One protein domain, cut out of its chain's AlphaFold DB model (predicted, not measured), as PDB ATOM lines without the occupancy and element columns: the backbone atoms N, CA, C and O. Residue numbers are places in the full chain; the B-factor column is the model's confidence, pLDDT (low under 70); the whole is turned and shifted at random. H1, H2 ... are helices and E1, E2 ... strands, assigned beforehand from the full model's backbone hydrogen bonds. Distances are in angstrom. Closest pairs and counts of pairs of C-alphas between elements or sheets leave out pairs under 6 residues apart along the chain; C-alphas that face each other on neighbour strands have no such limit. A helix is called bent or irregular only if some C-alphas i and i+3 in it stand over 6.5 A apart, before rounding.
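This is residues 7 to 198 of the 205 residues of an uncharacterized protein of Planctomycetes bacterium RBG_13_60_9 (UniProt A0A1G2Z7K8). A long two-stranded parallel ribbon, E2 and E3, with H3 packed on E3, makes one part of the domain, and a shorter parallel ribbon, E1 and E4, makes another; the longest helix, H2, runs through the middle and packs on E1. H5 starts by the last residue of E2 and runs on beside E1, H1 crosses the first turns of H2, and H6, with the long stretch 156 to 171 before it, lies at the periphery. The 192 printed residues hold seven named helices and four named strands, in the order E1 H1 H2 E2 H3 H4 E3 H5 H6 E4 H7; the class is mixed, helices and strands. The whole is compact, with a radius of gyration of the C-alphas of 18.7 A and spans of 48 by 41 by 36 A.

E2, residues 83 to 92, and E3, residues 123 to 133, are parallel neighbours at 19 degrees, with N 85 and O 124 at 2.9 A and N 126 and O 85 at 2.8 A, within hydrogen-bond range. Between them in the chain come H3, residues 98 to 114, and H4, residues 117 to 121: a strand-helix-strand unit, two parallel neighbour strands joined through helices, with a right-handed crossover. The closest C-alphas of H3 and E3 are those of Cys 112 and Pro 125, 5.8 A apart. Those of H4 and E3 are Pro 118 and Lys 124, 5.3 A apart. H5, residues 139 to 155, comes nearest to E2 at Asp 92 and Leu 141, whose C-alphas are 6.5 A apart. H5 is irregular, but only just: C-alphas 141 and 144 are 6.8 A apart. E1, residues 7 to 12, and E4, residues 188 to 194, form the second sheet, parallel at 20 degrees, with N 8 and O 189 at 2.8 A and N 193 and O 10 at 2.9 A, within hydrogen-bond range. E1 and H5 come closest at the C-alphas of Ala 10 and Leu 147, 7.4 A apart. H2, residues 47 to 71, has 9 pairs of C-alphas within 8 A of E1, the closest Thr 9 and Ala 63 at 6.3 A. H1, residues 18 to 37, touches H2 with residues 23 to 31 alone; the closest C-alphas are those of Gly 27 and Leu 51, 4.9 A apart, and the lines are about perpendicular at 72 degrees, only just beyond steep. H6, residues 172 to 184, and H5 only just touch, with 3 pairs of C-alphas within 8 A, the closest His 139 and Phe 175 at 6.3 A; they are about perpendicular at 74 degrees. H7, residues 195 to 198, is close to but not clearly touching H1, with the C-alphas of Ala 19 and Asp 196 closest at 6.7 A. H2 and H3 are apart. In H1, H2, H3, H4 and H6 every O i to N i+4 pair is within hydrogen-bond range, in H5 10 of 13 are, and H7 is too short for such a pair.

E1 begins at C-alpha 7, (124.843, 104.842, 162.245). From first to last C-alpha H2 measures 36.1 A, E2 29.0 A, H1 28.9 A, E3 28.1 A, H5 25.3 A and H3 24.3 A. E2 begins at C-alpha 83, (137.807, 120.437, 165.920), and H7 ends at C-alpha 198, (135.993, 98.906, 149.749).

The C-alphas farthest apart, those of Pro 79 and Thr 158, are 57.1 A apart. The printed part has no cut. The links H2 to E2 and H5 to H6 are long, with 11 and 16 residues. Residues 36 to 41 and 181 to 186 stand free. The mean pLDDT of the printed part is 71.4; 82 residues are under 70, among them residues 38 to 59 and 149 to 198.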
ATOM      1  N   HIS A   7     124.321 105.171 163.570       65.62
ATOM      2  CA  HIS A   7     124.843 104.842 162.245       65.62
ATOM      3  C   HIS A   7     125.709 103.591 162.317       65.62
ATOM      4  O   HIS A   7     126.720 103.559 163.019       65.62
ATOM      5  N   CYS A   8     125.328 102.580 161.548       66.56
ATOM      6  CA  CYS A   8     125.975 101.281 161.514       66.56
ATOM      7  C   CYS A   8     126.554 101.009 160.130       66.56
ATOM      8  O   CYS A   8     125.947 101.311 159.102       66.56
ATOM      9  N   THR A   9     127.745 100.421 160.093       65.31
ATOM     10  CA  THR A   9     128.404 100.025 158.849       65.31
ATOM     11  C   THR A   9     128.900  98.596 158.977       65.31
ATOM     12  O   THR A   9     129.648  98.297 159.903       65.31
ATOM     13  N   ALA A  10     128.493  97.736 158.045       69.38
ATOM     14  CA  ALA A  10     128.951  96.355 157.957       69.38
ATOM     15  C   ALA A  10     129.794  96.149 156.696       69.38
ATOM     16  O   ALA A  10     129.501  96.709 155.636       69.38
ATOM     17  N   VAL A  11     130.842  95.335 156.819       65.75
ATOM     18  CA  VAL A  11     131.678  94.895 155.698       65.75
ATOM     19  C   VAL A  11     131.555  93.385 155.576       65.75
ATOM     20  O   VAL A  11     131.808  92.670 156.543       65.75
ATOM     21  N   ARG A  12     131.178  92.906 154.389       74.81
ATOM     22  CA  ARG A  12     130.953  91.483 154.120       74.81
ATOM     23  C   ARG A  12     132.002  90.922 153.165       74.81
ATOM     24  O   ARG A  12     132.248  91.521 152.123       74.81
ATOM     25  N   ILE A  13     132.537  89.745 153.495       69.00
ATOM     26  CA  ILE A  13     133.375  88.919 152.610       69.00
ATOM     27  C   ILE A  13     132.816  87.502 152.604       69.00
ATOM     28  O   ILE A  13     132.619  86.921 153.675       69.00
ATOM     29  N   ARG A  14     132.586  86.910 151.433       74.94
ATOM     30  CA  ARG A  14     132.256  85.481 151.347       74.94
ATOM     31  C   ARG A  14     133.540  84.662 151.312       74.94
ATOM     32  O   ARG A  14     134.493  85.019 150.631       74.94
ATOM     33  N   LYS A  15     133.552  83.500 151.974       77.25
ATOM     34  CA  LYS A  15     134.728  82.604 152.006       77.25
ATOM     35  C   LYS A  15     135.188  82.130 150.622       77.25
ATOM     36  O   LYS A  15     136.332  81.722 150.466       77.25
ATOM     37  N   THR A  16     134.285  82.139 149.647       76.06
ATOM     38  CA  THR A  16     134.539  81.749 148.256       76.06
ATOM     39  C   THR A  16     135.095  82.887 147.400       76.06
ATOM     40  O   THR A  16     135.485  82.644 146.263       76.06
ATOM     41  N   GLU A  17     135.090  84.127 147.895       75.31
ATOM     42  CA  GLU A  17     135.611  85.282 147.163       75.31
ATOM     43  C   GLU A  17     137.144  85.339 147.289       75.31
ATOM     44  O   GLU A  17     137.672  85.105 148.379       75.31
ATOM     45  N   PRO A  18     137.884  85.709 146.225       77.56
ATOM     46  CA  PRO A  18     139.335  85.914 146.302       77.56
ATOM     47  C   PRO A  18     139.750  86.905 147.398       77.56
ATOM     48  O   PRO A  18     140.809  86.754 148.006       77.56
ATOM     49  N   ALA A  19     138.886  87.879 147.696       71.81
ATOM     50  CA  ALA A  19     139.039  88.808 148.808       71.81
ATOM     51  C   ALA A  19     139.214  88.126 150.168       71.81
ATOM     52  O   ALA A  19     139.954  88.637 151.004       71.81
ATOM     53  N   TRP A  20     138.582  86.972 150.397       78.06
ATOM     54  CA  TRP A  20     138.765  86.215 151.632       78.06
ATOM     55  C   TRP A  20     140.199  85.705 151.753       78.06
ATOM     56  O   TRP A  20     140.835  85.896 152.786       78.06
ATOM     57  N   THR A  21     140.740  85.112 150.689       79.56
ATOM     58  CA  THR A  21     142.137  84.660 150.658       79.56
ATOM     59  C   THR A  21     143.108  85.831 150.801       79.56
ATOM     60  O   THR A  21     144.053  85.736 151.582       79.56
ATOM     61  N   GLN A  22     142.852  86.948 150.111       77.38
ATOM     62  CA  GLN A  22     143.678  88.153 150.218       77.38
ATOM     63  C   GLN A  22     143.680  88.715 151.641       77.38
ATOM     64  O   GLN A  22     144.739  89.035 152.166       77.38
ATOM     65  N   PHE A  23     142.514  88.783 152.286       73.75
ATOM     66  CA  PHE A  23     142.376  89.261 153.657       73.75
ATOM     67  C   PHE A  23     143.287  88.485 154.616       73.75
ATOM     68  O   PHE A  23     144.040  89.097 155.370       73.75
ATOM     69  N   TRP A  24     143.286  87.151 154.547       77.25
ATOM     70  CA  TRP A  24     144.181  86.327 155.368       77.25
ATOM     71  C   TRP A  24     145.659  86.528 155.018       77.25
ATOM     72  O   TRP A  24     146.466  86.717 155.926       77.25
ATOM     73  N   SER A  25     145.999  86.584 153.726       78.62
ATOM     74  CA  SER A  25     147.375  86.840 153.275       78.62
ATOM     75  C   SER A  25     147.911  88.198 153.748       78.62
ATOM     76  O   SER A  25     149.083  88.305 154.107       78.62
ATOM     77  N   ASP A  26     147.068  89.234 153.768       75.38
ATOM     78  CA  ASP A  26     147.421  90.562 154.281       75.38
ATOM     79  C   ASP A  26     147.677  90.527 155.795       75.38
ATOM     80  O   ASP A  26     148.548  91.243 156.298       75.38
ATOM     81  N   GLY A  27     146.922  89.702 156.528       72.12
ATOM     82  CA  GLY A  27     147.122  89.466 157.957       72.12
ATOM     83  C   GLY A  27     148.494  88.870 158.261       72.12
ATOM     84  O   GLY A  27     149.199  89.386 159.132       72.12
ATOM     85  N   ASP A  28     148.894  87.847 157.504       74.31
ATOM     86  CA  ASP A  28     150.184  87.169 157.670       74.31
ATOM     87  C   ASP A  28     151.359  88.115 157.392       74.31
ATOM     88  O   ASP A  28     152.227  88.291 158.249       74.31
ATOM     89  N   GLY A  29     151.345  88.833 156.262       75.75
ATOM     90  CA  GLY A  29     152.426  89.770 155.921       75.75
ATOM     91  C   GLY A  29     152.588  90.914 156.934       75.75
ATOM     92  O   GLY A  29     153.686  91.428 157.163       75.75
ATOM     93  N   ARG A  30     151.500  91.316 157.599       71.88
ATOM     94  CA  ARG A  30     151.542  92.333 158.663       71.88
ATOM     95  C   ARG A  30     152.028  91.783 159.988       71.88
ATOM     96  O   ARG A  30     152.751  92.490 160.688       71.88
ATOM     97  N   TYR A  31     151.640  90.558 160.329       73.44
ATOM     98  CA  TYR A  31     152.199  89.867 161.483       73.44
ATOM     99  C   TYR A  31     153.718  89.732 161.340       73.44
ATOM    100  O   TYR A  31     154.440  90.097 162.264       73.44
ATOM    101  N   GLU A  32     154.208  89.323 160.168       75.06
ATOM    102  CA  GLU A  32     155.646  89.233 159.889       75.06
ATOM    103  C   GLU A  32     156.357  90.575 160.090       75.06
ATOM    104  O   GLU A  32     157.419  90.634 160.710       75.06
ATOM    105  N   LYS A  33     155.756  91.677 159.625       73.62
ATOM    106  CA  LYS A  33     156.307  93.021 159.827       73.62
ATOM    107  C   LYS A  33     156.342  93.423 161.307       73.62
ATOM    108  O   LYS A  33     157.349  93.944 161.778       73.62
ATOM    109  N   LEU A  34     155.268  93.158 162.052       70.44
ATOM    110  CA  LEU A  34     155.210  93.425 163.492       70.44
ATOM    111  C   LEU A  34     156.217  92.577 164.281       70.44
ATOM    112  O   LEU A  34     156.834  93.086 165.213       70.44
ATOM    113  N   ASP A  35     156.412  91.313 163.906       70.50
ATOM    114  CA  ASP A  35     157.414  90.428 164.512       70.50
ATOM    115  C   ASP A  35     158.844  90.924 164.265       70.50
ATOM    116  O   ASP A  35     159.673  90.936 165.178       70.50
ATOM    117  N   GLN A  36     159.120  91.428 163.060       75.81
ATOM    118  CA  GLN A  36     160.412  92.028 162.727       75.81
ATOM    119  C   GLN A  36     160.693  93.300 163.536       75.81
ATOM    120  O   GLN A  36     161.800  93.443 164.069       75.81
ATOM    121  N   ASP A  37     159.698  94.184 163.657       70.81
ATOM    122  CA  ASP A  37     159.822  95.487 164.324       70.81
ATOM    123  C   ASP A  37     159.805  95.366 165.863       70.81
ATOM    124  O   ASP A  37     160.485  96.121 166.561       70.81
ATOM    125  N   PHE A  38     159.076  94.388 166.409       63.38
ATOM    126  CA  PHE A  38     158.817  94.243 167.844       63.38
ATOM    127  C   PHE A  38     159.058  92.814 168.343       63.38
ATOM    128  O   PHE A  38     158.215  92.271 169.054       63.38
ATOM    129  N   ARG A  39     160.224  92.227 168.026       59.19
ATOM    130  CA  ARG A  39     160.683  90.844 168.339       59.19
ATOM    131  C   ARG A  39     160.322  90.245 169.722       59.19
ATOM    132  O   ARG A  39     160.501  89.046 169.929       59.19
ATOM    133  N   SER A  40     159.894  91.044 170.704       54.47
ATOM    134  CA  SER A  40     159.431  90.604 172.031       54.47
ATOM    135  C   SER A  40     157.903  90.589 172.226       54.47
ATOM    136  O   SER A  40     157.434  89.860 173.096       54.47
ATOM    137  N   ILE A  41     157.127  91.351 171.445       52.56
ATOM    138  CA  ILE A  41     155.662  91.509 171.579       52.56
ATOM    139  C   ILE A  41     154.906  90.464 170.741       52.56
ATOM    140  O   ILE A  41     153.856  89.975 171.154       52.56
ATOM    141  N   SER A  42     155.480  90.044 169.612       51.22
ATOM    142  CA  SER A  42     154.890  89.084 168.666       51.22
ATOM    143  C   SER A  42     154.562  87.711 169.248       51.22
ATOM    144  O   SER A  42     153.602  87.078 168.817       51.22
ATOM    145  N   LYS A  43     155.277  87.272 170.292       49.56
ATOM    146  CA  LYS A  43     155.009  85.992 170.977       49.56
ATOM    147  C   LYS A  43     153.596  85.895 171.558       49.56
ATOM    148  O   LYS A  43     153.136  84.790 171.842       49.56
ATOM    149  N   HIS A  44     152.921  87.027 171.743       50.62
ATOM    150  CA  HIS A  44     151.586  87.099 172.331       50.62
ATOM    151  C   HIS A  44     150.511  87.576 171.347       50.62
ATOM    152  O   HIS A  44     149.329  87.563 171.687       50.62
ATOM    153  N   THR A  45     150.878  87.957 170.121       61.41
ATOM    154  CA  THR A  45     149.932  88.489 169.135       61.41
ATOM    155  C   THR A  45     149.750  87.486 168.007       61.41
ATOM    156  O   THR A  45     150.543  87.437 167.081       61.41
ATOM    157  N   GLN A  46     148.702  86.665 168.067       66.50
ATOM    158  CA  GLN A  46     148.375  85.751 166.968       66.50
ATOM    159  C   GLN A  46     148.069  86.549 165.679       66.50
ATOM    160  O   GLN A  46     147.450  87.615 165.780       66.50
ATOM    161  N   PRO A  47     148.412  86.051 164.473       64.44
ATOM    162  CA  PRO A  47     148.071  86.712 163.204       64.44
ATOM    163  C   PRO A  47     146.580  87.065 163.085       64.44
ATOM    164  O   PRO A  47     146.211  88.141 162.618       64.44
ATOM    165  N   SER A  48     145.708  86.207 163.623       65.38
ATOM    166  CA  SER A  48     144.264  86.445 163.710       65.38
ATOM    167  C   SER A  48     143.890  87.693 164.524       65.38
ATOM    168  O   SER A  48     142.921  88.369 164.184       65.38
ATOM    169  N   ASN A  49     144.654  88.043 165.561       66.19
ATOM    170  CA  ASN A  49     144.422  89.245 166.367       66.19
ATOM    171  C   ASN A  49     144.861  90.511 165.624       66.19
ATOM    172  O   ASN A  49     144.146  91.512 165.660       66.19
ATOM    173  N   VAL A  50     145.982  90.454 164.895       66.50
ATOM    174  CA  VAL A  50     146.444  91.552 164.020       66.50
ATOM    175  C   VAL A  50     145.392  91.854 162.951       66.50
ATOM    176  O   VAL A  50     145.009  93.005 162.734       66.50
ATOM    177  N   LEU A  51     144.877  90.798 162.327       68.19
ATOM    178  CA  LEU A  51     143.839  90.868 161.308       68.19
ATOM    179  C   LEU A  51     142.532  91.478 161.848       68.19
ATOM    180  O   LEU A  51     141.962  92.374 161.225       68.19
ATOM    181  N   ARG A  52     142.074  91.029 163.027       67.38
ATOM    182  CA  ARG A  52     140.880  91.571 163.701       67.38
ATOM    183  C   ARG A  52     141.045  93.050 164.043       67.38
ATOM    184  O   ARG A  52     140.150  93.834 163.737       67.38
ATOM    185  N   GLY A  53     142.191  93.440 164.607       67.25
ATOM    186  CA  GLY A  53     142.487  94.839 164.919       67.25
ATOM    187  C   GLY A  53     142.445  95.729 163.675       67.25
ATOM    188  O   GLY A  53     141.877  96.820 163.698       67.25
ATOM    189  N   TRP A  54     142.951  95.231 162.549       68.25
ATOM    190  CA  TRP A  54     142.895  95.967 161.292       68.25
ATOM    191  C   TRP A  54     141.486  96.069 160.694       68.25
ATOM    192  O   TRP A  54     141.089  97.138 160.221       68.25
ATOM    193  N   ALA A  55     140.703  94.988 160.735       67.75
ATOM    194  CA  ALA A  55     139.303  95.032 160.322       67.75
ATOM    195  C   ALA A  55     138.515  96.053 161.164       67.75
ATOM    196  O   ALA A  55     137.781  96.877 160.612       67.75
ATOM    197  N   MET A  56     138.746  96.069 162.482       69.12
ATOM    198  CA  MET A  56     138.173  97.061 163.395       69.12
ATOM    199  C   MET A  56     138.590  98.491 163.027       69.12
ATOM    200  O   MET A  56     137.727  99.359 162.918       69.12
ATOM    201  N   GLU A  57     139.874  98.745 162.747       69.25
ATOM    202  CA  GLU A  57     140.369 100.067 162.330       69.25
ATOM    203  C   GLU A  57     139.607 100.604 161.106       69.25
ATOM    204  O   GLU A  57     139.182 101.764 161.075       69.25
ATOM    205  N   LYS A  58     139.382  99.752 160.098       68.25
ATOM    206  CA  LYS A  58     138.648 100.124 158.879       68.25
ATOM    207  C   LYS A  58     137.180 100.428 159.163       68.25
ATOM    208  O   LYS A  58     136.666 101.431 158.656       68.25
ATOM    209  N   CYS A  59     136.523  99.604 159.976       67.81
ATOM    210  CA  CYS A  59     135.145  99.836 160.402       67.81
ATOM    211  C   CYS A  59     135.018 101.158 161.168       67.81
ATOM    212  O   CYS A  59     134.154 101.972 160.839       67.81
ATOM    213  N   HIS A  60     135.933 101.439 162.102       73.88
ATOM    214  CA  HIS A  60     135.960 102.699 162.846       73.88
ATOM    215  C   HIS A  60     136.173 103.905 161.929       73.88
ATOM    216  O   HIS A  60     135.435 104.887 162.021       73.88
ATOM    217  N   ALA A  61     137.129 103.834 160.997       72.12
ATOM    218  CA  ALA A  61     137.392 104.918 160.053       72.12
ATOM    219  C   ALA A  61     136.165 105.235 159.177       72.12
ATOM    220  O   ALA A  61     135.874 106.405 158.916       72.12
ATOM    221  N   ARG A  62     135.417 104.212 158.747       69.88
ATOM    222  CA  ARG A  62     134.178 104.380 157.970       69.88
ATOM    223  C   ARG A  62     133.019 104.911 158.797       69.88
ATOM    224  O   ARG A  62     132.324 105.810 158.322       69.88
ATOM    225  N   ALA A  63     132.821 104.384 160.003       72.88
ATOM    226  CA  ALA A  63     131.801 104.879 160.920       72.88
ATOM    227  C   ALA A  63     132.039 106.367 161.205       72.88
ATOM    228  O   ALA A  63     131.137 107.188 161.035       72.88
ATOM    229  N   LEU A  64     133.289 106.735 161.494       76.56
ATOM    230  CA  LEU A  64     133.676 108.118 161.726       76.56
ATOM    231  C   LEU A  64     133.525 108.995 160.477       76.56
ATOM    232  O   LEU A  64     132.961 110.086 160.549       76.56
ATOM    233  N   GLY A  65     134.000 108.533 159.320       74.38
ATOM    234  CA  GLY A  65     133.863 109.270 158.063       74.38
ATOM    235  C   GLY A  65     132.399 109.518 157.695       74.38
ATOM    236  O   GLY A  65     132.041 110.621 157.287       74.38
ATOM    237  N   SER A  66     131.538 108.519 157.905       69.81
ATOM    238  CA  SER A  66     130.093 108.634 157.691       69.81
ATOM    239  C   SER A  66     129.465 109.624 158.666       69.81
ATOM    240  O   SER A  66     128.727 110.509 158.238       69.81
ATOM    241  N   TYR A  67     129.819 109.538 159.952       75.94
ATOM    242  CA  TYR A  67     129.366 110.479 160.972       75.94
ATOM    243  C   TYR A  67     129.734 111.924 160.612       75.94
ATOM    244  O   TYR A  67     128.855 112.781 160.545       75.94
ATOM    245  N   ILE A  68     131.006 112.193 160.289       79.12
ATOM    246  CA  ILE A  68     131.474 113.536 159.907       79.12
ATOM    247  C   ILE A  68     130.780 114.017 158.628       79.12
ATOM    248  O   ILE A  68     130.438 115.192 158.522       79.12
ATOM    249  N   ARG A  69     130.548 113.137 157.646       75.75
ATOM    250  CA  ARG A  69     129.843 113.507 156.410       75.75
ATOM    251  C   ARG A  69     128.404 113.940 156.681       75.75
ATOM    252  O   ARG A  69     127.930 114.876 156.046       75.75
ATOM    253  N   LEU A  70     127.713 113.247 157.585       71.12
ATOM    254  CA  LEU A  70     126.304 113.496 157.897       71.12
ATOM    255  C   LEU A  70     126.110 114.671 158.858       71.12
ATOM    256  O   LEU A  70     125.158 115.432 158.711       71.12
ATOM    257  N   ARG A  71     126.987 114.810 159.855       77.69
ATOM    258  CA  ARG A  71     126.849 115.797 160.937       77.69
ATOM    259  C   ARG A  71     127.750 117.019 160.781       77.69
ATOM    260  O   ARG A  71     127.552 118.008 161.479       77.69
ATOM    261  N   GLY A  72     128.716 116.973 159.869       80.19
ATOM    262  CA  GLY A  72     129.775 117.970 159.770       80.19
ATOM    263  C   GLY A  72     130.900 117.727 160.778       80.19
ATOM    264  O   GLY A  72     130.919 116.743 161.522       80.19
ATOM    265  N   LYS A  73     131.887 118.626 160.781       82.69
ATOM    266  CA  LYS A  73     132.992 118.571 161.748       82.69
ATOM    267  C   LYS A  73     132.489 118.938 163.150       82.69
ATOM    268  O   LYS A  73     131.602 119.788 163.252       82.69
ATOM    269  N   PRO A  74     133.081 118.379 164.220       85.38
ATOM    270  CA  PRO A  74     132.769 118.808 165.579       85.38
ATOM    271  C   PRO A  74     132.946 120.322 165.753       85.38
ATOM    272  O   PRO A  74     133.908 120.907 165.246       85.38
ATOM    273  N   SER A  75     132.021 120.952 166.474       85.06
ATOM    274  CA  SER A  75     132.010 122.404 166.694       85.06
ATOM    275  C   SER A  75     132.950 122.861 167.810       85.06
ATOM    276  O   SER A  75     133.368 124.015 167.821       85.06
ATOM    277  N   ILE A  76     133.286 121.970 168.745       87.62
ATOM    278  CA  ILE A  76     134.213 122.262 169.840       87.62
ATOM    279  C   ILE A  76     135.617 122.395 169.256       87.62
ATOM    280  O   ILE A  76     136.097 121.472 168.602       87.62
ATOM    281  N   LEU A  77     136.275 123.528 169.500       90.38
ATOM    282  CA  LEU A  77     137.640 123.784 169.049       90.38
ATOM    283  C   LEU A  77     138.623 123.653 170.212       90.38
ATOM    284  O   LEU A  77     138.373 124.149 171.310       90.38
ATOM    285  N   GLY A  78     139.749 122.995 169.955       88.19
ATOM    286  CA  GLY A  78     140.880 122.951 170.870       88.19
ATOM    287  C   GLY A  78     141.721 124.229 170.832       88.19
ATOM    288  O   GLY A  78     141.541 125.071 169.949       88.19
ATOM    289  N   PRO A  79     142.691 124.371 171.754       88.62
ATOM    290  CA  PRO A  79     143.618 125.508 171.773       88.62
ATOM    291  C   PRO A  79     144.457 125.646 170.491       88.62
ATOM    292  O   PRO A  79     144.922 126.730 170.164       88.62
ATOM    293  N   ASP A  80     144.635 124.545 169.761       90.69
ATOM    294  CA  ASP A  80     145.313 124.461 168.464       90.69
ATOM    295  C   ASP A  80     144.402 124.838 167.274       90.69
ATOM    296  O   ASP A  80     144.824 124.772 166.117       90.69
ATOM    297  N   GLY A  81     143.152 125.238 167.537       89.56
ATOM    298  CA  GLY A  81     142.157 125.589 166.523       89.56
ATOM    299  C   GLY A  81     141.590 124.387 165.762       89.56
ATOM    300  O   GLY A  81     140.927 124.574 164.741       89.56
ATOM    301  N   LEU A  82     141.854 123.158 166.220       91.19
ATOM    302  CA  LEU A  82     141.319 121.935 165.619       91.19
ATOM    303  C   LEU A  82     139.972 121.558 166.238       91.19
ATOM    304  O   LEU A  82     139.773 121.701 167.441       91.19
ATOM    305  N   SER A  83     139.066 121.006 165.428       91.88
ATOM    306  CA  SER A  83     137.807 120.437 165.920       91.88
ATOM    307  C   SER A  83     138.076 119.210 166.791       91.88
ATOM    308  O   SER A  83     138.706 118.263 166.321       91.88
ATOM    309  N   ILE A  84     137.581 119.183 168.027       91.88
ATOM    310  CA  ILE A  84     137.744 118.044 168.937       91.88
ATOM    311  C   ILE A  84     136.591 117.062 168.750       91.88
ATOM    312  O   ILE A  84     135.423 117.400 168.935       91.88
ATOM    313  N   LEU A  85     136.935 115.822 168.418       89.88
ATOM    314  CA  LEU A  85     136.011 114.699 168.378       89.88
ATOM    315  C   LEU A  85     136.118 113.909 169.684       89.88
ATOM    316  O   LEU A  85     137.104 113.205 169.891       89.88
ATOM    317  N   TYR A  86     135.100 114.009 170.533       89.06
ATOM    318  CA  TYR A  86     135.012 113.233 171.768       89.06
ATOM    319  C   TYR A  86     134.540 111.812 171.471       89.06
ATOM    320  O   TYR A  86     133.529 111.613 170.797       89.06
ATOM    321  N   LEU A  87     135.290 110.833 171.964       87.44
ATOM    322  CA  LEU A  87     135.054 109.414 171.754       87.44
ATOM    323  C   LEU A  87     134.858 108.718 173.097       87.44
ATOM    324  O   LEU A  87     135.709 108.813 173.982       87.44
ATOM    325  N   ARG A  88     133.761 107.973 173.212       90.12
ATOM    326  CA  ARG A  88     133.549 106.979 174.263       90.12
ATOM    327  C   ARG A  88     133.593 105.616 173.610       90.12
ATOM    328  O   ARG A  88     132.873 105.381 172.640       90.12
ATOM    329  N   ILE A  89     134.468 104.758 174.105       87.81
ATOM    330  CA  ILE A  89     134.680 103.427 173.553       87.81
ATOM    331  C   ILE A  89     134.169 102.436 174.586       87.81
ATOM    332  O   ILE A  89     134.702 102.351 175.690       87.81
ATOM    333  N   THR A  90     133.136 101.686 174.226       87.38
ATOM    334  CA  THR A  90     132.601 100.610 175.057       87.38
ATOM    335  C   THR A  90     132.778  99.306 174.309       87.38
ATOM    336  O   THR A  90     132.409  99.205 173.141       87.38
ATOM    337  N   CYS A  91     133.411  98.343 174.961       85.56
ATOM    338  CA  CYS A  91     133.681  97.024 174.409       85.56
ATOM    339  C   CYS A  91     133.045  95.957 175.288       85.56
ATOM    340  O   CYS A  91     132.858  96.170 176.489       85.56
ATOM    341  N   ASP A  92     132.775  94.806 174.690       83.25
ATOM    342  CA  ASP A  92     132.375  93.625 175.438       83.25
ATOM    343  C   ASP A  92     133.512  93.156 176.364       83.25
ATOM    344  O   ASP A  92     134.705  93.245 176.045       83.25
ATOM    345  N   THR A  93     133.129  92.672 177.540       81.00
ATOM    346  CA  THR A  93     133.982  91.977 178.502       81.00
ATOM    347  C   THR A  93     134.599  90.686 177.974       81.00
ATOM    348  O   THR A  93     135.617  90.265 178.527       81.00
ATOM    349  N   ASP A  94     134.072  90.119 176.886       73.94
ATOM    350  CA  ASP A  94     134.621  88.934 176.208       73.94
ATOM    351  C   ASP A  94     136.029  89.136 175.612       73.94
ATOM    352  O   ASP A  94     136.678  88.182 175.178       73.94
ATOM    353  N   ILE A  95     136.580  90.358 175.648       67.25
ATOM    354  CA  ILE A  95     138.025  90.574 175.480       67.25
ATOM    355  C   ILE A  95     138.763  89.893 176.648       67.25
ATOM    356  O   ILE A  95     138.909  90.444 177.744       67.25
ATOM    357  N   GLU A  96     139.224  88.667 176.386       64.00
ATOM    358  CA  GLU A  96     139.761  87.725 177.369       64.00
ATOM    359  C   GLU A  96     140.941  88.299 178.173       64.00
ATOM    360  O   GLU A  96     142.078  88.356 177.710       64.00
ATOM    361  N   GLY A  97     140.693  88.660 179.432       73.88
ATOM    362  CA  GLY A  97     141.736  88.911 180.425       73.88
ATOM    363  C   GLY A  97     142.291  90.339 180.467       73.88
ATOM    364  O   GLY A  97     142.433  91.049 179.471       73.88
ATOM    365  N   LYS A  98     142.678  90.752 181.680       80.50
ATOM    366  CA  LYS A  98     143.147  92.111 181.997       80.50
ATOM    367  C   LYS A  98     144.293  92.595 181.100       80.50
ATOM    368  O   LYS A  98     144.329  93.760 180.730       80.50
ATOM    369  N   HIS A  99     145.202  91.701 180.709       73.50
ATOM    370  CA  HIS A  99     146.321  92.052 179.833       73.50
ATOM    371  C   HIS A  99     145.861  92.521 178.445       73.50
ATOM    372  O   HIS A  99     146.376  93.515 177.935       73.50
ATOM    373  N   ASN A 100     144.862  91.853 177.861       72.06
ATOM    374  CA  ASN A 100     144.313  92.221 176.557       72.06
ATOM    375  C   ASN A 100     143.531  93.535 176.638       72.06
ATOM    376  O   ASN A 100     143.649  94.378 175.754       72.06
ATOM    377  N   GLN A 101     142.806  93.754 177.736       82.06
ATOM    378  CA  GLN A 101     142.124  95.021 178.005       82.06
ATOM    379  C   GLN A 101     143.103  96.198 178.152       82.06
ATOM    380  O   GLN A 101     142.865  97.277 177.605       82.06
ATOM    381  N   ASP A 102     144.214  95.997 178.865       81.12
ATOM    382  CA  ASP A 102     145.258  97.011 179.042       81.12
ATOM    383  C   ASP A 102     145.980  97.310 177.715       81.12
ATOM    384  O   ASP A 102     146.217  98.475 177.386       81.12
ATOM    385  N   ALA A 103     146.276  96.276 176.919       75.00
ATOM    386  CA  ALA A 103     146.824  96.430 175.573       75.00
ATOM    387  C   ALA A 103     145.867  97.215 174.663       75.00
ATOM    388  O   ALA A 103     146.272  98.209 174.068       75.00
ATOM    389  N   PHE A 104     144.581  96.858 174.647       80.06
ATOM    390  CA  PHE A 104     143.559  97.553 173.862       80.06
ATOM    391  C   PHE A 104     143.441  99.038 174.236       80.06
ATOM    392  O   PHE A 104     143.399  99.912 173.368       80.06
ATOM    393  N   LYS A 105     143.445  99.354 175.537       83.69
ATOM    394  CA  LYS A 105     143.445 100.742 176.034       83.69
ATOM    395  C   LYS A 105     144.672 101.530 175.571       83.69
ATOM    396  O   LYS A 105     144.558 102.705 175.204       83.69
ATOM    397  N   ARG A 106     145.844 100.892 175.589       81.38
ATOM    398  CA  ARG A 106     147.091 101.494 175.112       81.38
ATOM    399  C   ARG A 106     147.037 101.759 173.610       81.38
ATOM    400  O   ARG A 106     147.422 102.846 173.187       81.38
ATOM    401  N   ASP A 107     146.521 100.818 172.827       78.62
ATOM    402  CA  ASP A 107     146.457 100.930 171.368       78.62
ATOM    403  C   ASP A 107     145.557 102.092 170.927       78.62
ATOM    404  O   ASP A 107     145.922 102.856 170.034       78.62
ATOM    405  N   TRP A 108     144.429 102.305 171.607       82.75
ATOM    406  CA  TRP A 108     143.559 103.458 171.356       82.75
ATOM    407  C   TRP A 108     144.212 104.797 171.706       82.75
ATOM    408  O   TRP A 108     144.112 105.751 170.932       82.75
ATOM    409  N   SER A 109     144.917 104.868 172.838       81.62
ATOM    410  CA  SER A 109     145.696 106.060 173.202       81.62
ATOM    411  C   SER A 109     146.762 106.361 172.143       81.62
ATOM    412  O   SER A 109     146.850 107.482 171.645       81.62
ATOM    413  N   HIS A 110     147.502 105.334 171.718       79.94
ATOM    414  CA  HIS A 110     148.513 105.448 170.671       79.94
ATOM    415  C   HIS A 110     147.906 105.873 169.324       79.94
ATOM    416  O   HIS A 110     148.464 106.725 168.631       79.94
ATOM    417  N   TRP A 111     146.738 105.343 168.948       83.62
ATOM    418  CA  TRP A 111     146.018 105.773 167.746       83.62
ATOM    419  C   TRP A 111     145.663 107.262 167.791       83.62
ATOM    420  O   TRP A 111     145.867 107.965 166.801       83.62
ATOM    421  N   CYS A 112     145.178 107.765 168.929       83.12
ATOM    422  CA  CYS A 112     144.860 109.183 169.108       83.12
ATOM    423  C   CYS A 112     146.063 110.097 168.825       83.12
ATOM    424  O   CYS A 112     145.893 111.178 168.261       83.12
ATOM    425  N   GLU A 113     147.270 109.653 169.179       82.38
ATOM    426  CA  GLU A 113     148.521 110.389 168.969       82.38
ATOM    427  C   GLU A 113     149.036 110.305 167.525       82.38
ATOM    428  O   GLU A 113     149.579 111.279 167.003       82.38
ATOM    429  N   HIS A 114     148.843 109.162 166.860       81.06
ATOM    430  CA  HIS A 114     149.459 108.861 165.559       81.06
ATOM    431  C   HIS A 114     148.488 108.941 164.374       81.06
ATOM    432  O   HIS A 114     148.867 108.714 163.221       81.06
ATOM    433  N   THR A 115     147.220 109.253 164.629       83.25
ATOM    434  CA  THR A 115     146.209 109.368 163.581       83.25
ATOM    435  C   THR A 115     146.494 110.524 162.618       83.25
ATOM    436  O   THR A 115     147.025 111.575 162.976       83.25
ATOM    437  N   LYS A 116     146.065 110.369 161.361       83.88
ATOM    438  CA  LYS A 116     146.152 111.414 160.327       83.88
ATOM    439  C   LYS A 116     144.947 112.367 160.326       83.88
ATOM    440  O   LYS A 116     144.863 113.246 159.470       83.88
ATOM    441  N   LEU A 117     144.000 112.215 161.261       85.44
ATOM    442  CA  LEU A 117     142.821 113.090 161.350       85.44
ATOM    443  C   LEU A 117     143.168 114.590 161.488       85.44
ATOM    444  O   LEU A 117     142.532 115.393 160.789       85.44
ATOM    445  N   PRO A 118     144.175 114.999 162.291       89.38
ATOM    446  CA  PRO A 118     144.509 116.415 162.443       89.38
ATOM    447  C   PRO A 118     144.984 117.053 161.140       89.38
ATOM    448  O   PRO A 118     144.582 118.170 160.807       89.38
ATOM    449  N   THR A 119     145.803 116.333 160.374       87.94
ATOM    450  CA  THR A 119     146.409 116.841 159.140       87.94
ATOM    451  C   THR A 119     145.448 116.778 157.958       87.94
ATOM    452  O   THR A 119     145.354 117.746 157.209       87.94
ATOM    453  N   LEU A 120     144.694 115.685 157.807       84.25
ATOM    454  CA  LEU A 120     143.800 115.489 156.661       84.25
ATOM    455  C   LEU A 120     142.445 116.181 156.827       84.25
ATOM    456  O   LEU A 120     141.898 116.712 155.864       84.25
ATOM    457  N   PHE A 121     141.893 116.191 158.044       84.00
ATOM    458  CA  PHE A 121     140.515 116.633 158.282       84.00
ATOM    459  C   PHE A 121     140.401 117.812 159.245       84.00
ATOM    460  O   PHE A 121     139.303 118.357 159.391       84.00
ATOM    461  N   ARG A 122     141.509 118.275 159.840       90.06
ATOM    462  CA  ARG A 122     141.526 119.324 160.879       90.06
ATOM    463  C   ARG A 122     140.699 118.919 162.108       90.06
ATOM    464  O   ARG A 122     140.032 119.757 162.711       90.06
ATOM    465  N   ILE A 123     140.721 117.624 162.437       90.31
ATOM    466  CA  ILE A 123     139.994 117.023 163.562       90.31
ATOM    467  C   ILE A 123     140.987 116.334 164.492       90.31
ATOM    468  O   ILE A 123     141.824 115.557 164.040       90.31
ATOM    469  N   LYS A 124     140.863 116.584 165.792       91.88
ATOM    470  CA  LYS A 124     141.651 115.954 166.847       91.88
ATOM    471  C   LYS A 124     140.763 114.983 167.629       91.88
ATOM    472  O   LYS A 124     139.803 115.439 168.253       91.88
ATOM    473  N   PRO A 125     141.025 113.669 167.594       90.50
ATOM    474  CA  PRO A 125     140.283 112.741 168.432       90.50
ATOM    475  C   PRO A 125     140.690 112.906 169.898       90.50
ATOM    476  O   PRO A 125     141.860 113.125 170.213       90.50
ATOM    477  N   HIS A 126     139.721 112.771 170.788       90.75
ATOM    478  CA  HIS A 126     139.913 112.762 172.228       90.75
ATOM    479  C   HIS A 126     139.108 111.612 172.819       90.75
ATOM    480  O   HIS A 126     137.884 111.586 172.705       90.75
ATOM    481  N   ILE A 127     139.796 110.658 173.437       91.19
ATOM    482  CA  ILE A 127     139.151 109.545 174.128       91.19
ATOM    483  C   ILE A 127     138.765 110.013 175.528       91.19
ATOM    484  O   ILE A 127     139.632 110.308 176.347       91.19
ATOM    485  N   GLU A 128     137.464 110.083 175.780       91.94
ATOM    486  CA  GLU A 128     136.895 110.426 177.083       91.94
ATOM    487  C   GLU A 128     136.916 109.212 178.019       91.94
ATOM    488  O   GLU A 128     137.343 109.321 179.167       91.94
ATOM    489  N   SER A 129     136.501 108.042 177.522       92.25
ATOM    490  CA  SER A 129     136.557 106.788 178.275       92.25
ATOM    491  C   SER A 129     136.737 105.562 177.377       92.25
ATOM    492  O   SER A 129     136.339 105.551 176.209       92.25
ATOM    493  N   ILE A 130     137.361 104.525 177.951       89.81
ATOM    494  CA  ILE A 130     137.419 103.164 177.406       89.81
ATOM    495  C   ILE A 130     136.915 102.217 178.494       89.81
ATOM    496  O   ILE A 130     137.585 102.012 179.513       89.81
ATOM    497  N   GLU A 131     135.733 101.661 178.275       91.56
ATOM    498  CA  GLU A 131     135.004 100.829 179.228       91.56
ATOM    499  C   GLU A 131     134.791  99.427 178.661       91.56
ATOM    500  O   GLU A 131     134.563  99.256 177.465       91.56
ATOM    501  N   PHE A 132     134.837  98.430 179.542       88.94
ATOM    502  CA  PHE A 132     134.443  97.060 179.229       88.94
ATOM    503  C   PHE A 132     133.172  96.768 180.012       88.94
ATOM    504  O   PHE A 132     133.169  96.907 181.239       88.94
ATOM    505  N   LYS A 133     132.095  96.441 179.308       89.25
ATOM    506  CA  LYS A 133     130.786  96.139 179.888       89.25
ATOM    507  C   LYS A 133     130.291  94.829 179.311       89.25
ATOM    508  O   LYS A 133     130.596  94.522 178.167       89.25
ATOM    509  N   ALA A 134     129.557  94.074 180.111       85.75
ATOM    510  CA  ALA A 134     128.866  92.909 179.599       85.75
ATOM    511  C   ALA A 134     127.605  93.347 178.841       85.75
ATOM    512  O   ALA A 134     127.077  94.442 179.068       85.75
ATOM    513  N   GLU A 135     127.104  92.484 177.964       81.81
ATOM    514  CA  GLU A 135     125.934  92.754 177.121       81.81
ATOM    515  C   GLU A 135     124.692  93.154 177.934       81.81
ATOM    516  O   GLU A 135     123.961  94.066 177.544       81.81
ATOM    517  N   GLN A 136     124.486  92.539 179.106       80.75
ATOM    518  CA  GLN A 136     123.377  92.887 180.002       80.75
ATOM    519  C   GLN A 136     123.456  94.323 180.553       80.75
ATOM    520  O   GLN A 136     122.425  94.924 180.859       80.75
ATOM    521  N   ASP A 137     124.660  94.894 180.659       81.69
ATOM    522  CA  ASP A 137     124.883  96.238 181.205       81.69
ATOM    523  C   ASP A 137     124.870  97.317 180.107       81.69
ATOM    524  O   ASP A 137     124.500  98.463 180.366       81.69
ATOM    525  N   GLU A 138     125.249  96.965 178.875       83.75
ATOM    526  CA  GLU A 138     125.206  97.835 177.694       83.75
ATOM    527  C   GLU A 138     124.632  97.071 176.495       83.75
ATOM    528  O   GLU A 138     125.348  96.438 175.722       83.75
ATOM    529  N   HIS A 139     123.314  97.162 176.308       77.19
ATOM    530  CA  HIS A 139     122.596  96.349 175.320       77.19
ATOM    531  C   HIS A 139     122.975  96.684 173.869       77.19
ATOM    532  O   HIS A 139     122.716  95.889 172.967       77.19
ATOM    533  N   LEU A 140     123.572  97.856 173.604       77.31
ATOM    534  CA  LEU A 140     124.073  98.189 172.268       77.31
ATOM    535  C   LEU A 140     125.279  97.332 171.859       77.31
ATOM    536  O   LEU A 140     125.591  97.282 170.669       77.31
ATOM    537  N   LEU A 141     125.913  96.620 172.797       82.44
ATOM    538  CA  LEU A 141     126.956  95.640 172.487       82.44
ATOM    539  C   LEU A 141     126.427  94.433 171.698       82.44
ATOM    540  O   LEU A 141     127.204  93.828 170.975       82.44
ATOM    541  N   LEU A 142     125.114  94.169 171.721       80.44
ATOM    542  CA  LEU A 142     124.461  93.138 170.895       80.44
ATOM    543  C   LEU A 142     124.233  93.574 169.437       80.44
ATOM    544  O   LEU A 142     123.818  92.784 168.585       80.44
ATOM    545  N   LEU A 143     124.458  94.854 169.127       76.12
ATOM    546  CA  LEU A 143     124.189  95.407 167.804       76.12
ATOM    547  C   LEU A 143     125.047  94.797 166.688       76.12
ATOM    548  O   LEU A 143     124.480  94.492 165.638       76.12
ATOM    549  N   PRO A 144     126.365  94.583 166.861       76.19
ATOM    550  CA  PRO A 144     127.182  93.895 165.868       76.19
ATOM    551  C   PRO A 144     126.651  92.498 165.528       76.19
ATOM    552  O   PRO A 144     126.555  92.181 164.345       76.19
ATOM    553  N   ASP A 145     126.233  91.711 166.520       75.38
ATOM    554  CA  ASP A 145     125.720  90.350 166.313       75.38
ATOM    555  C   ASP A 145     124.365  90.338 165.617       75.38
ATOM    556  O   ASP A 145     124.138  89.558 164.689       75.38
ATOM    557  N   TYR A 146     123.478  91.260 165.997       74.31
ATOM    558  CA  TYR A 146     122.223  91.463 165.284       74.31
ATOM    559  C   TYR A 146     122.463  91.816 163.812       74.31
ATOM    560  O   TYR A 146     121.839  91.241 162.920       74.31
ATOM    561  N   LEU A 147     123.383  92.748 163.546       71.94
ATOM    562  CA  LEU A 147     123.726  93.159 162.187       71.94
ATOM    563  C   LEU A 147     124.384  92.027 161.402       71.94
ATOM    564  O   LEU A 147     124.048  91.834 160.238       71.94
ATOM    565  N   ALA A 148     125.282  91.261 162.022       70.31
ATOM    566  CA  ALA A 148     125.906  90.099 161.405       70.31
ATOM    567  C   ALA A 148     124.854  89.047 161.028       70.31
ATOM    568  O   ALA A 148     124.838  88.584 159.888       70.31
ATOM    569  N   GLY A 149     123.924  88.745 161.941       67.00
ATOM    570  CA  GLY A 149     122.797  87.851 161.683       67.00
ATOM    571  C   GLY A 149     121.885  88.361 160.565       67.00
ATOM    572  O   GLY A 149     121.499  87.587 159.691       67.00
ATOM    573  N   HIS A 150     121.593  89.665 160.534       66.88
ATOM    574  CA  HIS A 150     120.800  90.280 159.470       66.88
ATOM    575  C   HIS A 150     121.503  90.204 158.109       66.88
ATOM    576  O   HIS A 150     120.886  89.813 157.119       66.88
ATOM    577  N   VAL A 151     122.794  90.550 158.042       66.94
ATOM    578  CA  VAL A 151     123.600  90.460 156.813       66.94
ATOM    579  C   VAL A 151     123.637  89.019 156.319       66.94
ATOM    580  O   VAL A 151     123.346  88.774 155.151       66.94
ATOM    581  N   GLN A 152     123.917  88.064 157.208       65.56
ATOM    582  CA  GLN A 152     123.946  86.643 156.876       65.56
ATOM    583  C   GLN A 152     122.592  86.174 156.328       65.56
ATOM    584  O   GLN A 152     122.546  85.632 155.225       65.56
ATOM    585  N   TYR A 153     121.494  86.477 157.029       62.50
ATOM    586  CA  TYR A 153     120.132  86.137 156.610       62.50
ATOM    587  C   TYR A 153     119.767  86.734 155.246       62.50
ATOM    588  O   TYR A 153     119.209  86.050 154.396       62.50
ATOM    589  N   SER A 154     120.117  88.001 155.012       60.34
ATOM    590  CA  SER A 154     119.844  88.685 153.741       60.34
ATOM    591  C   SER A 154     120.689  88.175 152.567       60.34
ATOM    592  O   SER A 154     120.364  88.452 151.415       60.34
ATOM    593  N   SER A 155     121.777  87.449 152.847       55.78
ATOM    594  CA  SER A 155     122.751  87.009 151.844       55.78
ATOM    595  C   SER A 155     122.541  85.585 151.321       55.78
ATOM    596  O   SER A 155     123.155  85.241 150.305       55.78
ATOM    597  N   ASP A 156     121.689  84.793 151.982       54.78
ATOM    598  CA  ASP A 156     121.377  83.409 151.617       54.78
ATOM    599  C   ASP A 156     120.108  83.335 150.751       54.78
ATOM    600  O   ASP A 156     118.983  83.421 151.238       54.78
ATOM    601  N   GLU A 157     120.280  83.097 149.448       51.88
ATOM    602  CA  GLU A 157     119.172  82.829 148.514       51.88
ATOM    603  C   GLU A 157     118.544  81.427 148.696       51.88
ATOM    604  O   GLU A 157     117.519  81.128 148.088       51.88
ATOM    605  N   THR A 158     119.123  80.547 149.527       42.62
ATOM    606  CA  THR A 158     118.762  79.111 149.567       42.62
ATOM    607  C   THR A 158     118.267  78.560 150.902       42.62
ATOM    608  O   THR A 158     118.002  77.362 150.993       42.62
ATOM    609  N   GLY A 159     118.079  79.369 151.939       41.69
ATOM    610  CA  GLY A 159     117.489  78.844 153.168       41.69
ATOM    611  C   GLY A 159     117.759  79.720 154.367       41.69
ATOM    612  O   GLY A 159     118.904  79.955 154.722       41.69
ATOM    613  N   CYS A 160     116.675  80.169 154.994       38.81
ATOM    614  CA  CYS A 160     116.680  80.894 156.252       38.81
ATOM    615  C   CYS A 160     117.573  80.191 157.283       38.81
ATOM    616  O   CYS A 160     117.169  79.178 157.854       38.81
ATOM    617  N   ILE A 161     118.752  80.746 157.560       38.22
ATOM    618  CA  ILE A 161     119.463  80.431 158.796       38.22
ATOM    619  C   ILE A 161     118.685  81.148 159.904       38.22
ATOM    620  O   ILE A 161     118.584  82.377 159.871       38.22
ATOM    621  N   PRO A 162     118.056  80.419 160.844       41.00
ATOM    622  CA  PRO A 162     117.343  81.057 161.937       41.00
ATOM    623  C   PRO A 162     118.333  81.903 162.740       41.00
ATOM    624  O   PRO A 162     119.432  81.442 163.057       41.00
ATOM    625  N   LEU A 163     117.938  83.140 163.058       39.94
ATOM    626  CA  LEU A 163     118.686  83.982 163.989       39.94
ATOM    627  C   LEU A 163     118.971  83.173 165.268       39.94
ATOM    628  O   LEU A 163     118.090  82.413 165.693       39.94
ATOM    629  N   PRO A 164     120.168  83.303 165.875       39.78
ATOM    630  CA  PRO A 164     120.515  82.568 167.085       39.78
ATOM    631  C   PRO A 164     119.387  82.679 168.112       39.78
ATOM    632  O   PRO A 164     118.896  83.774 168.370       39.78
ATOM    633  N   ALA A 165     118.950  81.562 168.701       39.50
ATOM    634  CA  ALA A 165     117.805  81.569 169.616       39.50
ATOM    635  C   ALA A 165     118.012  82.516 170.817       39.50
ATOM    636  O   ALA A 165     117.040  83.088 171.298       39.50
ATOM    637  N   GLY A 166     119.268  82.761 171.219       39.81
ATOM    638  CA  GLY A 166     119.651  83.760 172.227       39.81
ATOM    639  C   GLY A 166     119.264  85.198 171.868       39.81
ATOM    640  O   GLY A 166     118.963  85.980 172.758       39.81
ATOM    641  N   LEU A 167     119.155  85.519 170.572       39.81
ATOM    642  CA  LEU A 167     118.673  86.805 170.056       39.81
ATOM    643  C   LEU A 167     117.139  86.939 170.124       39.81
ATOM    644  O   LEU A 167     116.594  88.021 169.911       39.81
ATOM    645  N   LEU A 168     116.419  85.858 170.437       38.84
ATOM    646  CA  LEU A 168     114.954  85.801 170.553       38.84
ATOM    647  C   LEU A 168     114.481  85.349 171.945       38.84
ATOM    648  O   LEU A 168     113.299  85.488 172.265       38.84
ATOM    649  N   SER A 169     115.371  84.814 172.783       38.91
ATOM    650  CA  SER A 169     115.034  84.308 174.109       38.91
ATOM    651  C   SER A 169     115.294  85.358 175.189       38.91
ATOM    652  O   SER A 169     116.402  85.544 175.683       38.91
ATOM    653  N   THR A 170     114.196  85.993 175.588       41.69
ATOM    654  CA  THR A 170     113.905  86.568 176.913       41.69
ATOM    655  C   THR A 170     114.631  87.831 177.395       41.69
ATOM    656  O   THR A 170     113.992  88.552 178.153       41.69
ATOM    657  N   ASP A 171     115.821  88.196 176.901       47.00
ATOM    658  CA  ASP A 171     116.448  89.514 177.200       47.00
ATOM    659  C   ASP A 171     116.531  90.452 175.973       47.00
ATOM    660  O   ASP A 171     116.643  91.676 176.058       47.00
ATOM    661  N   THR A 172     116.326  89.902 174.777       49.09
ATOM    662  CA  THR A 172     116.310  90.652 173.514       49.09
ATOM    663  C   THR A 172     115.019  91.390 173.212       49.09
ATOM    664  O   THR A 172     114.972  92.177 172.265       49.09
ATOM    665  N   GLY A 173     113.976  91.218 174.029       54.31
ATOM    666  CA  GLY A 173     112.766  92.032 173.928       54.31
ATOM    667  C   GLY A 173     113.078  93.522 174.083       54.31
ATOM    668  O   GLY A 173     112.510  94.348 173.369       54.31
ATOM    669  N   HIS A 174     114.033  93.865 174.953       56.72
ATOM    670  CA  HIS A 174     114.454  95.245 175.162       56.72
ATOM    671  C   HIS A 174     115.303  95.765 173.993       56.72
ATOM    672  O   HIS A 174     115.014  96.835 173.462       56.72
ATOM    673  N   PHE A 175     116.269  94.981 173.500       60.19
ATOM    674  CA  PHE A 175     117.089  95.353 172.341       60.19
ATOM    675  C   PHE A 175     116.264  95.495 171.046       60.19
ATOM    676  O   PHE A 175     116.367  96.508 170.352       60.19
ATOM    677  N   ALA A 176     115.365  94.549 170.758       61.94
ATOM    678  CA  ALA A 176     114.451  94.623 169.617       61.94
ATOM    679  C   ALA A 176     113.504  95.831 169.718       61.94
ATOM    680  O   ALA A 176     113.230  96.488 168.714       61.94
ATOM    681  N   GLN A 177     113.039  96.177 170.924       62.62
ATOM    682  CA  GLN A 177     112.260  97.396 171.151       62.62
ATOM    683  C   GLN A 177     113.088  98.668 170.943       62.62
ATOM    684  O   GLN A 177     112.584  99.614 170.340       62.62
ATOM    685  N   VAL A 178     114.336  98.713 171.416       63.25
ATOM    686  CA  VAL A 178     115.246  99.850 171.203       63.25
ATOM    687  C   VAL A 178     115.501 100.042 169.709       63.25
ATOM    688  O   VAL A 178     115.280 101.138 169.195       63.25
ATOM    689  N   LEU A 179     115.852  98.979 168.983       63.97
ATOM    690  CA  LEU A 179     116.054  99.030 167.535       63.97
ATOM    691  C   LEU A 179     114.790  99.422 166.771       63.97
ATOM    692  O   LEU A 179     114.849 100.308 165.925       63.97
ATOM    693  N   SER A 180     113.642  98.821 167.090       64.25
ATOM    694  CA  SER A 180     112.366  99.148 166.446       64.25
ATOM    695  C   SER A 180     111.970 100.610 166.680       64.25
ATOM    696  O   SER A 180     111.535 101.292 165.751       64.25
ATOM    697  N   ARG A 181     112.196 101.144 167.891       61.62
ATOM    698  CA  ARG A 181     111.983 102.568 168.201       61.62
ATOM    699  C   ARG A 181     112.926 103.470 167.409       61.62
ATOM    700  O   ARG A 181     112.484 104.492 166.892       61.62
ATOM    701  N   LEU A 182     114.201 103.102 167.293       62.38
ATOM    702  CA  LEU A 182     115.186 103.869 166.529       62.38
ATOM    703  C   LEU A 182     114.877 103.851 165.027       62.38
ATOM    704  O   LEU A 182     114.932 104.897 164.384       62.38
ATOM    705  N   GLN A 183     114.487 102.700 164.477       65.56
ATOM    706  CA  GLN A 183     114.059 102.555 163.084       65.56
ATOM    707  C   GLN A 183     112.782 103.347 162.794       65.56
ATOM    708  O   GLN A 183     112.757 104.139 161.855       65.56
ATOM    709  N   GLY A 184     111.742 103.199 163.624       56.72
ATOM    710  CA  GLY A 184     110.478 103.924 163.470       56.72
ATOM    711  C   GLY A 184     110.627 105.444 163.598       56.72
ATOM    712  O   GLY A 184     109.868 106.192 162.990       56.72
ATOM    713  N   ALA A 185     111.639 105.907 164.336       63.44
ATOM    714  CA  ALA A 185     111.985 107.321 164.442       63.44
ATOM    715  C   ALA A 185     112.884 107.835 163.297       63.44
ATOM    716  O   ALA A 185     113.222 109.017 163.294       63.44
ATOM    717  N   GLY A 186     113.312 106.981 162.358       59.53
ATOM    718  CA  GLY A 186     114.286 107.345 161.319       59.53
ATOM    719  C   GLY A 186     115.695 107.621 161.862       59.53
ATOM    720  O   GLY A 186     116.495 108.278 161.205       59.53
ATOM    721  N   ARG A 187     115.996 107.134 163.069       65.06
ATOM    722  CA  ARG A 187     117.238 107.372 163.824       65.06
ATOM    723  C   ARG A 187     118.214 106.201 163.748       65.06
ATOM    724  O   ARG A 187     119.201 106.180 164.471       65.06
ATOM    725  N   PHE A 188     117.937 105.218 162.899       64.00
ATOM    726  CA  PHE A 188     118.812 104.083 162.637       64.00
ATOM    727  C   PHE A 188     119.160 104.046 161.153       64.00
ATOM    728  O   PHE A 188     118.277 103.896 160.310       64.00
ATOM    729  N   THR A 189     120.445 104.184 160.835       64.94
ATOM    730  CA  THR A 189     120.965 104.039 159.472       64.94
ATOM    731  C   THR A 189     121.881 102.828 159.423       64.94
ATOM    732  O   THR A 189     122.882 102.780 160.135       64.94
ATOM    733  N   PHE A 190     121.559 101.862 158.564       64.31
ATOM    734  CA  PHE A 190     122.392 100.692 158.319       64.31
ATOM    735  C   PHE A 190     122.900 100.704 156.880       64.31
ATOM    736  O   PHE A 190     122.112 100.799 155.941       64.31
ATOM    737  N   VAL A 191     124.222 100.631 156.715       61.81
ATOM    738  CA  VAL A 191     124.873 100.559 155.405       61.81
ATOM    739  C   VAL A 191     125.721  99.294 155.338       61.81
ATOM    740  O   VAL A 191     126.690  99.144 156.086       61.81
ATOM    741  N   GLU A 192     125.366  98.393 154.428       60.28
ATOM    742  CA  GLU A 192     126.173  97.226 154.076       60.28
ATOM    743  C   GLU A 192     127.091  97.570 152.899       60.28
ATOM    744  O   GLU A 192     126.689  98.240 151.946       60.28
ATOM    745  N   HIS A 193     128.332  97.100 152.965       60.41
ATOM    746  CA  HIS A 193     129.282  97.183 151.868       60.41
ATOM    747  C   HIS A 193     129.893  95.810 151.584       60.41
ATOM    748  O   HIS A 193     130.311  95.103 152.507       60.41
ATOM    749  N   SER A 194     130.025  95.468 150.301       57.94
ATOM    750  CA  SER A 194     130.874  94.350 149.883       57.94
ATOM    751  C   SER A 194     132.341  94.720 150.089       57.94
ATOM    752  O   SER A 194     132.748  95.837 149.774       57.94
ATOM    753  N   PHE A 195     133.157  93.797 150.591       57.16
ATOM    754  CA  PHE A 195     134.592  94.015 150.772       57.16
ATOM    755  C   PHE A 195     135.292  94.437 149.473       57.16
ATOM    756  O   PHE A 195     136.086  95.380 149.485       57.16
ATOM    757  N   ASP A 196     134.915  93.851 148.336       48.78
ATOM    758  CA  ASP A 196     135.466  94.194 147.019       48.78
ATOM    759  C   ASP A 196     135.157  95.635 146.582       48.78
ATOM    760  O   ASP A 196     135.891  96.228 145.794       48.78
ATOM    761  N   GLU A 197     134.107  96.262 147.115       54.72
ATOM    762  CA  GLU A 197     133.808  97.673 146.839       54.72
ATOM    763  C   GLU A 197     134.684  98.630 147.657       54.72
ATOM    764  O   GLU A 197     134.821  99.813 147.322       54.72
ATOM    765  N   ILE A 198     135.253  98.130 148.754       53.09
ATOM    766  CA  ILE A 198     135.993  98.906 149.749       53.09
ATOM    767  C   ILE A 198     137.489  98.846 149.483       53.09
ATOM    768  O   ILE A 198     138.165  99.874 149.557       53.09
TER     769      ILE A 198